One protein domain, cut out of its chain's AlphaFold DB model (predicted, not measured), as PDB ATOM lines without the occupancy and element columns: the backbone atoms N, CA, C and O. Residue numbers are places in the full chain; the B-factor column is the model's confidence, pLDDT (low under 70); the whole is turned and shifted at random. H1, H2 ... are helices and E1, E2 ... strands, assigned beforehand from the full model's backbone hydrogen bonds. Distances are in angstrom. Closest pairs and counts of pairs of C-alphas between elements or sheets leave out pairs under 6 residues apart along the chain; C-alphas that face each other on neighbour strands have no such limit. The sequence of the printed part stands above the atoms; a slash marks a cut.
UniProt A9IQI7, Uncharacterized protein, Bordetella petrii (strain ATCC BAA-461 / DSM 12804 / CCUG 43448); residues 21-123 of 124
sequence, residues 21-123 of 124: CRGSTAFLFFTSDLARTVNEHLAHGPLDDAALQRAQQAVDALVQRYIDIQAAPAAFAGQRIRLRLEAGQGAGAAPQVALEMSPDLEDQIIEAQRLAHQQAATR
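This is residues 21 to 123 of the 124 residues of an uncharacterized protein of Bordetella petrii (strain ATCC BAA-461 / DSM 12804 / CCUG 43448) (UniProt A9IQI7). A long helical hairpin, H1 and H2, has a two-stranded hairpin beside it, E1 running alongside H2. At the end where H1 begins, H4 packs steeply on H1's first residues, and the short H3 touches both the last part of H2, residues 63 to 67, and the first part of H4, residues 104 to 108; residues 117 to 123 stick out. The printed part has 103 residues, in order H1, H2, H3, E1, E2, H4; the sheet, E1 - E2, is antiparallel and the class is mostly helix. It is elongated, 47 by 31 by 23 A, and only just compact, close to loose, with a radius of gyration of the C-alphas of 15.3 A.

H1, residues 24 to 42, and H2, residues 49 to 68, form a helical hairpin and touch at a shallow tilt of 24 degrees, opposite ways, the closest C-alphas being those of His 41 and Ala 55, 5.4 A. H3, residues 73 to 76, touches H2, with Ile 67 and Pro 73 closest, C-alphas 5.5 A apart. E1, residues 81 to 86, has its C-alpha of Leu 83 6.0 A from that of Gln 56 in H2. E2, residues 96 to 101, forms a hairpin with E1; N 84 and O 98 are within hydrogen-bond range at 2.9 A. H4, residues 103 to 121, touches H1 with residues 108 to 115 alone, at a steep tilt of 63 degrees, C-alphas of Ser 24 and Ala 112 closest at 4.9 A. H2 and H4 have every O i to N i+4 pair within hydrogen-bond range, H1 14 of 15; H3 is too short for one.

H1 begins at C-alpha 24, (-21.634, 5.360, 20.394), and spans 27.7 A; H2 spans 28.1 A. H4 spans 27.1 A and ends at C-alpha 121, (-14.905, -9.240, 16.130).

The C-alphas farthest apart are those of Ala 91 and Arg 123, 48.5 A. The printed part has no cut and no long link. pLDDT is under 70 at residues 89 to 92 and 122 to 123.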
ATOM      1  N   CYS A  21     -15.233  10.178  24.725       88.19
ATOM      2  CA  CYS A  21     -16.610  10.132  25.221       88.19
ATOM      3  C   CYS A  21     -17.576  10.894  24.290       88.19
ATOM      4  O   CYS A  21     -18.090  11.975  24.611       88.19
ATOM      5  N   ARG A  22     -17.780  10.345  23.089       87.31
ATOM      6  CA  ARG A  22     -18.613  10.894  22.017       87.31
ATOM      7  C   ARG A  22     -19.339   9.786  21.254       87.31
ATOM      8  O   ARG A  22     -18.797   8.697  21.071       87.31
ATOM      9  N   GLY A  23     -20.545  10.082  20.771       85.94
ATOM     10  CA  GLY A  23     -21.343   9.169  19.949       85.94
ATOM     11  C   GLY A  23     -21.570   7.819  20.633       85.94
ATOM     12  O   GLY A  23     -21.836   7.763  21.829       85.94
ATOM     13  N   SER A  24     -21.417   6.722  19.889       81.81
ATOM     14  CA  SER A  24     -21.634   5.360  20.394       81.81
ATOM     15  C   SER A  24     -20.720   4.985  21.574       81.81
ATOM     16  O   SER A  24     -21.123   4.242  22.462       81.81
ATOM     17  N   THR A  25     -19.502   5.530  21.638       85.75
ATOM     18  CA  THR A  25     -18.565   5.256  22.740       85.75
ATOM     19  C   THR A  25     -19.011   5.912  24.049       85.75
ATOM     20  O   THR A  25     -18.727   5.388  25.125       85.75
ATOM     21  N   ALA A  26     -19.766   7.015  23.979       89.38
ATOM     22  CA  ALA A  26     -20.310   7.667  25.167       89.38
ATOM     23  C   ALA A  26     -21.235   6.740  25.963       89.38
ATOM     24  O   ALA A  26     -21.211   6.789  27.184       89.38
ATOM     25  N   PHE A  27     -22.003   5.866  25.306       87.62
ATOM     26  CA  PHE A  27     -22.893   4.934  26.005       87.62
ATOM     27  C   PHE A  27     -22.128   3.887  26.813       87.62
ATOM     28  O   PHE A  27     -22.554   3.538  27.907       87.62
ATOM     29  N   LEU A  28     -20.977   3.421  26.317       87.44
ATOM     30  CA  LEU A  28     -20.146   2.456  27.043       87.44
ATOM     31  C   LEU A  28     -19.612   3.079  28.337       87.44
ATOM     32  O   LEU A  28     -19.806   2.538  29.423       87.44
ATOM     33  N   PHE A  29     -19.025   4.270  28.219       91.19
ATOM     34  CA  PHE A  29     -18.570   5.060  29.359       91.19
ATOM     35  C   PHE A  29     -19.711   5.390  30.326       91.19
ATOM     36  O   PHE A  29     -19.565   5.229  31.536       91.19
ATOM     37  N   PHE A  30     -20.869   5.758  29.785       90.62
ATOM     38  CA  PHE A  30     -22.056   6.071  30.562       90.62
ATOM     39  C   PHE A  30     -22.544   4.873  31.377       90.62
ATOM     40  O   PHE A  30     -22.853   5.040  32.551       90.62
ATOM     41  N   THR A  31     -22.579   3.664  30.807       88.38
ATOM     42  CA  THR A  31     -23.012   2.466  31.550       88.38
ATOM     43  C   THR A  31     -22.104   2.156  32.743       88.38
ATOM     44  O   THR A  31     -22.610   1.863  33.828       88.38
ATOM     45  N   SER A  32     -20.784   2.295  32.584       89.69
ATOM     46  CA  SER A  32     -19.826   2.132  33.684       89.69
ATOM     47  C   SER A  32     -19.978   3.225  34.745       89.69
ATOM     48  O   SER A  32     -20.047   2.923  35.938       89.69
ATOM     49  N   ASP A  33     -20.091   4.488  34.322       92.38
ATOM     50  CA  ASP A  33     -20.292   5.628  35.222       92.38
ATOM     51  C   ASP A  33     -21.618   5.527  35.987       92.38
ATOM     52  O   ASP A  33     -21.687   5.872  37.168       92.38
ATOM     53  N   LEU A  34     -22.671   5.030  35.338       90.88
ATOM     54  CA  LEU A  34     -23.985   4.828  35.935       90.88
ATOM     55  C   LEU A  34     -23.923   3.770  37.038       90.88
ATOM     56  O   LEU A  34     -24.355   4.034  38.160       90.88
ATOM     57  N   ALA A  35     -23.330   2.608  36.751       88.94
ATOM     58  CA  ALA A  35     -23.142   1.551  37.743       88.94
ATOM     59  C   ALA A  35     -22.316   2.049  38.937       88.94
ATOM     60  O   ALA A  35     -22.680   1.820  40.091       88.94
ATOM     61  N   ARG A  36     -21.237   2.793  38.668       90.50
ATOM     62  CA  ARG A  36     -20.419   3.416  39.709       90.50
ATOM     63  C   ARG A  36     -21.220   4.402  40.557       90.50
ATOM     64  O   ARG A  36     -21.160   4.311  41.776       90.50
ATOM     65  N   THR A  37     -21.987   5.294  39.934       91.69
ATOM     66  CA  THR A  37     -22.807   6.301  40.627       91.69
ATOM     67  C   THR A  37     -23.825   5.639  41.554       91.69
ATOM     68  O   THR A  37     -23.927   5.987  42.728       91.69
ATOM     69  N   VAL A  38     -24.547   4.633  41.055       89.38
ATOM     70  CA  VAL A  38     -25.518   3.881  41.860       89.38
ATOM     71  C   VAL A  38     -24.819   3.179  43.028       89.38
ATOM     72  O   VAL A  38     -25.278   3.283  44.165       89.38
ATOM     73  N   ASN A  39     -23.676   2.534  42.784       88.06
ATOM     74  CA  ASN A  39     -22.912   1.853  43.829       88.06
ATOM     75  C   ASN A  39     -22.372   2.824  44.891       88.06
ATOM     76  O   ASN A  39     -22.483   2.532  46.077       88.06
ATOM     77  N   GLU A  40     -21.836   3.987  44.513       89.31
ATOM     78  CA  GLU A  40     -21.323   4.982  45.470       89.31
ATOM     79  C   GLU A  40     -22.415   5.464  46.440       89.31
ATOM     80  O   GLU A  40     -22.144   5.676  47.621       89.31
ATOM     81  N   HIS A  41     -23.664   5.571  45.974       87.44
ATOM     82  CA  HIS A  41     -24.781   6.042  46.793       87.44
ATOM     83  C   HIS A  41     -25.542   4.941  47.539       87.44
ATOM     84  O   HIS A  41     -26.106   5.221  48.598       87.44
ATOM     85  N   LEU A  42     -25.577   3.713  47.011       85.12
ATOM     86  CA  LEU A  42     -26.416   2.630  47.541       85.12
ATOM     87  C   LEU A  42     -25.626   1.477  48.173       85.12
ATOM     88  O   LEU A  42     -26.219   0.661  48.872       85.12
ATOM     89  N   ALA A  43     -24.302   1.398  47.993       80.69
ATOM     90  CA  ALA A  43     -23.503   0.317  48.583       80.69
ATOM     91  C   ALA A  43     -23.276   0.474  50.098       80.69
ATOM     92  O   ALA A  43     -22.859  -0.479  50.753       80.69
ATOM     93  N   HIS A  44     -23.497   1.669  50.657       71.50
ATOM     94  CA  HIS A  44     -23.142   1.990  52.040       71.50
ATOM     95  C   HIS A  44     -24.389   2.323  52.861       71.50
ATOM     96  O   HIS A  44     -24.807   3.476  52.945       71.50
ATOM     97  N   GLY A  45     -24.949   1.305  53.519       71.56
ATOM     98  CA  GLY A  45     -26.027   1.463  54.494       71.56
ATOM     99  C   GLY A  45     -27.374   0.888  54.046       71.56
ATOM    100  O   GLY A  45     -27.439   0.135  53.075       71.56
ATOM    101  N   PRO A  46     -28.451   1.175  54.798       77.38
ATOM    102  CA  PRO A  46     -29.781   0.683  54.476       77.38
ATOM    103  C   PRO A  46     -30.312   1.343  53.199       77.38
ATOM    104  O   PRO A  46     -30.219   2.556  53.024       77.38
ATOM    105  N   LEU A  47     -30.899   0.526  52.328       81.56
ATOM    106  CA  LEU A  47     -31.636   0.969  51.148       81.56
ATOM    107  C   LEU A  47     -32.986   1.551  51.589       81.56
ATOM    108  O   LEU A  47     -33.972   0.830  51.728       81.56
ATOM    109  N   ASP A  48     -32.989   2.853  51.860       83.81
ATOM    110  CA  ASP A  48     -34.165   3.648  52.201       83.81
ATOM    111  C   ASP A  48     -34.519   4.649  51.088       83.81
ATOM    112  O   ASP A  48     -33.743   4.898  50.157       83.81
ATOM    113  N   ASP A  49     -35.706   5.251  51.184       84.19
ATOM    114  CA  ASP A  49     -36.175   6.233  50.201       84.19
ATOM    115  C   ASP A  49     -35.211   7.425  50.087       84.19
ATOM    116  O   ASP A  49     -35.018   7.973  49.004       84.19
ATOM    117  N   ALA A  50     -34.549   7.813  51.182       87.19
ATOM    118  CA  ALA A  50     -33.583   8.907  51.187       87.19
ATOM    119  C   ALA A  50     -32.290   8.561  50.425       87.19
ATOM    120  O   ALA A  50     -31.727   9.416  49.736       87.19
ATOM    121  N   ALA A  51     -31.783   7.332  50.537       87.12
ATOM    122  CA  ALA A  51     -30.675   6.823  49.735       87.12
ATOM    123  C   ALA A  51     -31.071   6.742  48.260       87.12
ATOM    124  O   ALA A  51     -30.320   7.223  47.410       87.12
ATOM    125  N   LEU A  52     -32.276   6.247  47.960       89.44
ATOM    126  CA  LEU A  52     -32.784   6.182  46.592       89.44
ATOM    127  C   LEU A  52     -32.921   7.576  45.964       89.44
ATOM    128  O   LEU A  52     -32.491   7.776  44.834       89.44
ATOM    129  N   GLN A  53     -33.451   8.562  46.696       90.44
ATOM    130  CA  GLN A  53     -33.552   9.949  46.222       90.44
ATOM    131  C   GLN A  53     -32.176  10.576  45.960       90.44
ATOM    132  O   GLN A  53     -31.994  11.252  44.949       90.44
ATOM    133  N   ARG A  54     -31.189  10.334  46.833       90.75
ATOM    134  CA  ARG A  54     -29.808  10.800  46.621       90.75
ATOM    135  C   ARG A  54     -29.178  10.152  45.391       90.75
ATOM    136  O   ARG A  54     -28.582  10.853  44.579       90.75
ATOM    137  N   ALA A  55     -29.352   8.842  45.231       91.75
ATOM    138  CA  ALA A  55     -28.882   8.121  44.056       91.75
ATOM    139  C   ALA A  55     -29.569   8.628  42.778       91.75
ATOM    140  O   ALA A  55     -28.898   8.855  41.779       91.75
ATOM    141  N   GLN A  56     -30.879   8.891  42.823       92.69
ATOM    142  CA  GLN A  56     -31.635   9.444  41.701       92.69
ATOM    143  C   GLN A  56     -31.083  10.808  41.273       92.69
ATOM    144  O   GLN A  56     -30.808  11.011  40.095       92.69
ATOM    145  N   GLN A  57     -30.851  11.718  42.223       93.19
ATOM    146  CA  GLN A  57     -30.258  13.028  41.936       93.19
ATOM    147  C   GLN A  57     -28.858  12.907  41.322       93.19
ATOM    148  O   GLN A  57     -28.520  13.661  40.412       93.19
ATOM    149  N   ALA A  58     -28.051  11.955  41.793       93.00
ATOM    150  CA  ALA A  58     -26.723  11.706  41.247       93.00
ATOM    151  C   ALA A  58     -26.781  11.142  39.817       93.00
ATOM    152  O   ALA A  58     -26.016  11.572  38.956       93.00
ATOM    153  N   VAL A  59     -27.721  10.234  39.539       92.69
ATOM    154  CA  VAL A  59     -27.974   9.708  38.190       92.69
ATOM    155  C   VAL A  59     -28.471  10.808  37.251       92.69
ATOM    156  O   VAL A  59     -27.955  10.938  36.141       92.69
ATOM    157  N   ASP A  60     -29.409  11.647  37.693       92.31
ATOM    158  CA  ASP A  60     -29.892  12.789  36.909       92.31
ATOM    159  C   ASP A  60     -28.754  13.781  36.611       92.31
ATOM    160  O   ASP A  60     -28.609  14.246  35.478       92.31
ATOM    161  N   ALA A  61     -27.891  14.053  37.596       92.81
ATOM    162  CA  ALA A  61     -26.707  14.889  37.413       92.81
ATOM    163  C   ALA A  61     -25.693  14.263  36.439       92.81
ATOM    164  O   ALA A  61     -25.083  14.983  35.647       92.81
ATOM    165  N   LEU A  62     -25.525  12.936  36.458       92.88
ATOM    166  CA  LEU A  62     -24.670  12.224  35.508       92.88
ATOM    167  C   LEU A  62     -25.200  12.368  34.077       92.88
ATOM    168  O   LEU A  62     -24.440  12.741  33.184       92.88
ATOM    169  N   VAL A  63     -26.496  12.125  33.861       91.06
ATOM    170  CA  VAL A  63     -27.138  12.300  32.547       91.06
ATOM    171  C   VAL A  63     -26.967  13.739  32.067       91.06
ATOM    172  O   VAL A  63     -26.508  13.959  30.945       91.06
ATOM    173  N   GLN A  64     -27.245  14.721  32.931       91.12
ATOM    174  CA  GLN A  64     -27.058  16.133  32.602       91.12
ATOM    175  C   GLN A  64     -25.611  16.433  32.205       91.12
ATOM    176  O   GLN A  64     -25.374  17.113  31.211       91.12
ATOM    177  N   ARG A  65     -24.629  15.854  32.899       92.00
ATOM    178  CA  ARG A  65     -23.216  16.044  32.567       92.00
ATOM    179  C   ARG A  65     -22.864  15.507  31.181       92.00
ATOM    180  O   ARG A  65     -22.118  16.167  30.461       92.00
ATOM    181  N   TYR A  66     -23.408  14.356  30.783       91.44
ATOM    182  CA  TYR A  66     -23.230  13.798  29.434       91.44
ATOM    183  C   TYR A  66     -23.889  14.666  28.346       91.44
ATOM    184  O   TYR A  66     -23.354  14.767  27.235       91.44
ATOM    185  N   ILE A  67     -25.006  15.328  28.666       89.75
ATOM    186  CA  ILE A  67     -25.649  16.328  27.799       89.75
ATOM    187  C   ILE A  67     -24.769  17.577  27.676       89.75
ATOM    188  O   ILE A  67     -24.506  18.019  26.557       89.75
ATOM    189  N   ASP A  68     -24.271  18.107  28.796       90.81
ATOM    190  CA  ASP A  68     -23.487  19.346  28.858       90.81
ATOM    191  C   ASP A  68     -22.175  19.232  28.086       90.81
ATOM    192  O   ASP A  68     -21.805  20.129  27.327       90.81
ATOM    193  N   ILE A  69     -21.483  18.096  28.219       90.19
ATOM    194  CA  ILE A  69     -20.284  17.851  27.419       90.19
ATOM    195  C   ILE A  69     -20.617  17.517  25.965       90.19
ATOM    196  O   ILE A  69     -19.686  17.307  25.203       90.19
ATOM    197  N   GLN A  70     -21.887  17.427  25.566       88.56
ATOM    198  CA  GLN A  70     -22.327  17.005  24.235       88.56
ATOM    199  C   GLN A  70     -21.772  15.630  23.829       88.56
ATOM    200  O   GLN A  70     -21.319  15.433  22.700       88.56
ATOM    201  N   ALA A  71     -21.798  14.662  24.750       88.56
ATOM    202  CA  ALA A  71     -21.306  13.313  24.483       88.56
ATOM    203  C   ALA A  71     -22.114  12.640  23.363       88.56
ATOM    204  O   ALA A  71     -21.558  12.183  22.366       88.56
ATOM    205  N   ALA A  72     -23.436  12.650  23.492       86.12
ATOM    206  CA  ALA A  72     -24.365  12.238  22.448       86.12
ATOM    207  C   ALA A  72     -25.686  13.002  22.647       86.12
ATOM    208  O   ALA A  72     -26.627  12.466  23.224       86.12
ATOM    209  N   PRO A  73     -25.773  14.280  22.242       79.81
ATOM    210  CA  PRO A  73     -26.926  15.119  22.564       79.81
ATOM    211  C   PRO A  73     -28.231  14.565  21.985       79.81
ATOM    212  O   PRO A  73     -29.237  14.587  22.675       79.81
ATOM    213  N   ALA A  74     -28.216  13.982  20.782       79.44
ATOM    214  CA  ALA A  74     -29.397  13.321  20.214       79.44
ATOM    215  C   ALA A  74     -29.884  12.124  21.052       79.44
ATOM    216  O   ALA A  74     -31.060  11.785  21.011       79.44
ATOM    217  N   ALA A  75     -28.975  11.512  21.812       79.50
ATOM    218  CA  ALA A  75     -29.253  10.343  22.619       79.50
ATOM    219  C   ALA A  75     -29.676  10.670  24.039       79.50
ATOM    220  O   ALA A  75     -30.576  10.033  24.556       79.50
ATOM    221  N   PHE A  76     -29.010  11.632  24.677       84.12
ATOM    222  CA  PHE A  76     -29.244  11.959  26.080       84.12
ATOM    223  C   PHE A  76     -30.241  13.109  26.259       84.12
ATOM    224  O   PHE A  76     -30.879  13.194  27.307       84.12
ATOM    225  N   ALA A  77     -30.418  13.994  25.268       81.75
ATOM    226  CA  ALA A  77     -31.329  15.127  25.410       81.75
ATOM    227  C   ALA A  77     -32.773  14.653  25.612       81.75
ATOM    228  O   ALA A  77     -33.325  13.895  24.817       81.75
ATOM    229  N   GLY A  78     -33.386  15.120  26.700       80.62
ATOM    230  CA  GLY A  78     -34.755  14.763  27.070       80.62
ATOM    231  C   GLY A  78     -34.912  13.372  27.692       80.62
ATOM    232  O   GLY A  78     -36.002  13.064  28.174       80.62
ATOM    233  N   GLN A  79     -33.851  12.562  27.746       83.88
ATOM    234  CA  GLN A  79     -33.892  11.252  28.387       83.88
ATOM    235  C   GLN A  79     -33.703  11.372  29.900       83.88
ATOM    236  O   GLN A  79     -33.105  12.323  30.406       83.88
ATOM    237  N   ARG A  80     -34.230  10.394  30.635       83.12
ATOM    238  CA  ARG A  80     -34.082  10.286  32.087       83.12
ATOM    239  C   ARG A  80     -34.022   8.825  32.486       83.12
ATOM    240  O   ARG A  80     -34.677   7.988  31.874       83.12
ATOM    241  N   ILE A  81     -33.273   8.556  33.547       88.94
ATOM    242  CA  ILE A  81     -33.191   7.236  34.161       88.94
ATOM    243  C   ILE A  81     -33.817   7.344  35.535       88.94
ATOM    244  O   ILE A  81     -33.447   8.226  36.305       88.94
ATOM    245  N   ARG A  82     -34.773   6.471  35.836       90.50
ATOM    246  CA  ARG A  82     -35.412   6.399  37.146       90.50
ATOM    247  C   ARG A  82     -34.914   5.180  37.896       90.50
ATOM    248  O   ARG A  82     -34.937   4.073  37.375       90.50
ATOM    249  N   LEU A  83     -34.501   5.388  39.133       90.25
ATOM    250  CA  LEU A  83     -34.215   4.325  40.073       90.25
ATOM    251  C   LEU A  83     -35.500   3.986  40.821       90.25
ATOM    252  O   LEU A  83     -36.159   4.867  41.380       90.25
ATOM    253  N   ARG A  84     -35.843   2.702  40.861       86.81
ATOM    254  CA  ARG A  84     -36.923   2.189  41.700       86.81
ATOM    255  C   ARG A  84     -36.387   1.192  42.701       86.81
ATOM    256  O   ARG A  84     -35.580   0.337  42.353       86.81
ATOM    257  N   LEU A  85     -36.908   1.265  43.919       84.56
ATOM    258  CA  LEU A  85     -36.763   0.180  44.871       84.56
ATOM    259  C   LEU A  85     -37.782  -0.906  44.529       84.56
ATOM    260  O   LEU A  85     -38.986  -0.652  44.519       84.56
ATOM    261  N   GLU A  86     -37.307  -2.113  44.279       83.31
ATOM    262  CA  GLU A  86     -38.149  -3.292  44.180       83.31
ATOM    263  C   GLU A  86     -37.963  -4.137  45.434       83.31
ATOM    264  O   GLU A  86     -36.843  -4.382  45.891       83.31
ATOM    265  N   ALA A  87     -39.076  -4.573  46.022       75.38
ATOM    266  CA  ALA A  87     -39.018  -5.547  47.097       75.38
ATOM    267  C   ALA A  87     -38.380  -6.826  46.543       75.38
ATOM    268  O   ALA A  87     -38.784  -7.315  45.486       75.38
ATOM    269  N   GLY A  88     -37.376  -7.358  47.242       71.06
ATOM    270  CA  GLY A  88     -36.742  -8.601  46.832       71.06
ATOM    271  C   GLY A  88     -37.790  -9.703  46.664       71.06
ATOM    272  O   GLY A  88     -38.724  -9.820  47.461       71.06
ATOM    273  N   GLN A  89     -37.656 -10.517  45.618       68.81
ATOM    274  CA  GLN A  89     -38.590 -11.614  45.380       68.81
ATOM    275  C   GLN A  89     -38.355 -12.733  46.406       68.81
ATOM    276  O   GLN A  89     -37.477 -13.575  46.238       68.81
ATOM    277  N   GLY A  90     -39.133 -12.725  47.491       69.81
ATOM    278  CA  GLY A  90     -39.125 -13.763  48.524       69.81
ATOM    279  C   GLY A  90     -39.221 -13.207  49.944       69.81
ATOM    280  O   GLY A  90     -38.868 -12.061  50.216       69.81
ATOM    281  N   ALA A  91     -39.693 -14.033  50.880       64.12
ATOM    282  CA  ALA A  91     -39.737 -13.660  52.291       64.12
ATOM    283  C   ALA A  91     -38.305 -13.472  52.829       64.12
ATOM    284  O   ALA A  91     -37.549 -14.435  52.935       64.12
ATOM    285  N   GLY A  92     -37.938 -12.227  53.148       68.81
ATOM    286  CA  GLY A  92     -36.606 -11.866  53.652       68.81
ATOM    287  C   GLY A  92     -35.568 -11.524  52.578       68.81
ATOM    288  O   GLY A  92     -34.398 -11.352  52.913       68.81
ATOM    289  N   ALA A  93     -35.962 -11.413  51.306       75.38
ATOM    290  CA  ALA A  93     -35.057 -10.973  50.251       75.38
ATOM    291  C   ALA A  93     -34.733  -9.474  50.390       75.38
ATOM    292  O   ALA A  93     -35.615  -8.654  50.653       75.38
ATOM    293  N   ALA A  94     -33.458  -9.120  50.206       72.12
ATOM    294  CA  ALA A  94     -33.021  -7.729  50.237       72.12
ATOM    295  C   ALA A  94     -33.697  -6.927  49.107       72.12
ATOM    296  O   ALA A  94     -33.859  -7.464  48.005       72.12
ATOM    297  N   PRO A  95     -34.087  -5.663  49.356       76.38
ATOM    298  CA  PRO A  95     -34.596  -4.790  48.309       76.38
ATOM    299  C   PRO A  95     -33.551  -4.629  47.201       76.38
ATOM    300  O   PRO A  95     -32.353  -4.513  47.471       76.38
ATOM    301  N   GLN A  96     -34.013  -4.642  45.958       80.31
ATOM    302  CA  GLN A  96     -33.191  -4.467  44.767       80.31
ATOM    303  C   GLN A  96     -33.489  -3.114  44.130       80.31
ATOM    304  O   GLN A  96     -34.551  -2.533  44.336       80.31
ATOM    305  N   VAL A  97     -32.537  -2.601  43.360       83.12
ATOM    306  CA  VAL A  97     -32.688  -1.330  42.653       83.12
ATOM    307  C   VAL A  97     -32.875  -1.646  41.184       83.12
ATOM    308  O   VAL A  97     -31.960  -2.158  40.540       83.12
ATOM    309  N   ALA A  98     -34.054  -1.345  40.660       86.31
ATOM    310  CA  ALA A  98     -34.327  -1.419  39.237       86.31
ATOM    311  C   ALA A  98     -33.997  -0.073  38.583       86.31
ATOM    312  O   ALA A  98     -34.348   0.988  39.106       86.31
ATOM    313  N   LEU A  99     -33.326  -0.125  37.433       87.88
ATOM    314  CA  LEU A  99     -33.106   1.034  36.576       87.88
ATOM    315  C   LEU A  99     -34.154   1.027  35.469       87.88
ATOM    316  O   LEU A  99     -34.166   0.137  34.627       87.88
ATOM    317  N   GLU A 100     -35.007   2.039  35.458       87.94
ATOM    318  CA  GLU A 100     -35.949   2.282  34.377       87.94
ATOM    319  C   GLU A 100     -35.399   3.371  33.470       87.94
ATOM    320  O   GLU A 100     -35.309   4.543  33.847       87.94
ATOM    321  N   MET A 101     -35.025   2.971  32.264       86.88
ATOM    322  CA  MET A 101     -34.627   3.886  31.205       86.88
ATOM    323  C   MET A 101     -35.818   4.122  30.278       86.88
ATOM    324  O   MET A 101     -36.732   3.305  30.180       86.88
ATOM    325  N   SER A 102     -35.828   5.260  29.598       84.56
ATOM    326  CA  SER A 102     -36.737   5.472  28.476       84.56
ATOM    327  C   SER A 102     -36.416   4.490  27.336       84.56
ATOM    328  O   SER A 102     -35.233   4.229  27.098       84.56
ATOM    329  N   PRO A 103     -37.429   3.994  26.598       83.00
ATOM    330  CA  PRO A 103     -37.222   3.038  25.505       83.00
ATOM    331  C   PRO A 103     -36.181   3.513  24.484       83.00
ATOM    332  O   PRO A 103     -35.274   2.771  24.125       83.00
ATOM    333  N   ASP A 104     -36.232   4.797  24.113       83.75
ATOM    334  CA  ASP A 104     -35.284   5.384  23.161       83.75
ATOM    335  C   ASP A 104     -33.830   5.343  23.659       83.75
ATOM    336  O   ASP A 104     -32.901   5.220  22.860       83.75
ATOM    337  N   LEU A 105     -33.601   5.497  24.968       83.00
ATOM    338  CA  LEU A 105     -32.259   5.446  25.549       83.00
ATOM    339  C   LEU A 105     -31.750   4.005  25.616       83.00
ATOM    340  O   LEU A 105     -30.587   3.751  25.304       83.00
ATOM    341  N   GLU A 106     -32.620   3.074  26.006       87.00
ATOM    342  CA  GLU A 106     -32.311   1.646  26.058       87.00
ATOM    343  C   GLU A 106     -31.916   1.113  24.673       87.00
ATOM    344  O   GLU A 106     -30.832   0.541  24.529       87.00
ATOM    345  N   ASP A 107     -32.712   1.402  23.640       86.12
ATOM    346  CA  ASP A 107     -32.431   0.999  22.257       86.12
ATOM    347  C   ASP A 107     -31.067   1.515  21.776       86.12
ATOM    348  O   ASP A 107     -30.287   0.789  21.151       86.12
ATOM    349  N   GLN A 108     -30.731   2.764  22.108       84.56
ATOM    350  CA  GLN A 108     -29.450   3.362  21.734       84.56
ATOM    351  C   GLN A 108     -28.260   2.745  22.476       84.56
ATOM    352  O   GLN A 108     -27.195   2.565  21.877       84.56
ATOM    353  N   ILE A 109     -28.424   2.392  23.755       84.00
ATOM    354  CA  ILE A 109     -27.398   1.680  24.527       84.00
ATOM    355  C   ILE A 109     -27.168   0.286  23.933       84.00
ATOM    356  O   ILE A 109     -26.015  -0.093  23.705       84.00
ATOM    357  N   ILE A 110     -28.241  -0.455  23.634       85.62
ATOM    358  CA  ILE A 110     -28.166  -1.791  23.028       85.62
ATOM    359  C   ILE A 110     -27.463  -1.721  21.669       85.62
ATOM    360  O   ILE A 110     -26.547  -2.502  21.401       85.62
ATOM    361  N   GLU A 111     -27.826  -0.758  20.821       85.62
ATOM    362  CA  GLU A 111     -27.198  -0.581  19.511       85.62
ATOM    363  C   GLU A 111     -25.713  -0.208  19.628       85.62
ATOM    364  O   GLU A 111     -24.869  -0.778  18.930       85.62
ATOM    365  N   ALA A 112     -25.352   0.689  20.549       82.75
ATOM    366  CA  ALA A 112     -23.958   1.046  20.802       82.75
ATOM    367  C   ALA A 112     -23.125  -0.165  21.256       82.75
ATOM    368  O   ALA A 112     -22.011  -0.374  20.763       82.75
ATOM    369  N   GLN A 113     -23.675  -0.999  22.142       83.94
ATOM    370  CA  GLN A 113     -23.047  -2.253  22.557       83.94
ATOM    371  C   GLN A 113     -22.908  -3.223  21.380       83.94
ATOM    372  O   GLN A 113     -21.835  -3.803  21.191       83.94
ATOM    373  N   ARG A 114     -23.946  -3.375  20.549       85.56
ATOM    374  CA  ARG A 114     -23.926  -4.231  19.352       85.56
ATOM    375  C   ARG A 114     -22.827  -3.799  18.380       85.56
ATOM    376  O   ARG A 114     -22.094  -4.645  17.864       85.56
ATOM    377  N   LEU A 115     -22.698  -2.499  18.120       83.19
ATOM    378  CA  LEU A 115     -21.659  -1.937  17.251       83.19
ATOM    379  C   LEU A 115     -20.256  -2.182  17.818       83.19
ATOM    380  O   LEU A 115     -19.374  -2.625  17.083       83.19
ATOM    381  N   ALA A 116     -20.059  -1.976  19.123       77.88
ATOM    382  CA  ALA A 116     -18.778  -2.223  19.782       77.88
ATOM    383  C   ALA A 116     -18.343  -3.699  19.683       77.88
ATOM    384  O   ALA A 116     -17.197  -3.985  19.333       77.88
ATOM    385  N   HIS A 117     -19.267  -4.641  19.906       80.00
ATOM    386  CA  HIS A 117     -18.990  -6.076  19.770       80.00
ATOM    387  C   HIS A 117     -18.631  -6.470  18.327       80.00
ATOM    388  O   HIS A 117     -17.702  -7.249  18.114       80.00
ATOM    389  N   GLN A 118     -19.305  -5.900  17.321       78.69
ATOM    390  CA  GLN A 118     -18.970  -6.133  15.907       78.69
ATOM    391  C   GLN A 118     -17.587  -5.584  15.532       78.69
ATOM    392  O   GLN A 118     -16.844  -6.222  14.784       78.69
ATOM    393  N   GLN A 119     -17.213  -4.416  16.059       72.94
ATOM    394  CA  GLN A 119     -15.897  -3.815  15.822       72.94
ATOM    395  C   GLN A 119     -14.758  -4.612  16.474       72.94
ATOM    396  O   GLN A 119     -13.661  -4.675  15.921       72.94
ATOM    397  N   ALA A 120     -15.008  -5.241  17.626       71.94
ATOM    398  CA  ALA A 120     -14.047  -6.143  18.256       71.94
ATOM    399  C   ALA A 120     -13.855  -7.429  17.436       71.94
ATOM    400  O   ALA A 120     -12.724  -7.853  17.214       71.94
ATOM    401  N   ALA A 121     -14.944  -8.008  16.921       70.31
ATOM    402  CA  ALA A 121     -14.905  -9.240  16.130       70.31
ATOM    403  C   ALA A 121     -14.253  -9.071  14.745       70.31
ATOM    404  O   ALA A 121     -13.668 -10.012  14.228       70.31
ATOM    405  N   THR A 122     -14.336  -7.880  14.147       67.50
ATOM    406  CA  THR A 122     -13.734  -7.571  12.833       67.50
ATOM    407  C   THR A 122     -12.267  -7.140  12.908       67.50
ATOM    408  O   THR A 122     -11.625  -6.980  11.872       67.50
ATOM    409  N   ARG A 123     -11.724  -6.938  14.117       59.75
ATOM    410  CA  ARG A 123     -10.298  -6.651  14.357       59.75
ATOM    411  C   ARG A 123      -9.445  -7.901  14.614       59.75
ATOM    412  O   ARG A 123      -8.243  -7.749  14.826       59.75
TER     413      ARG A 123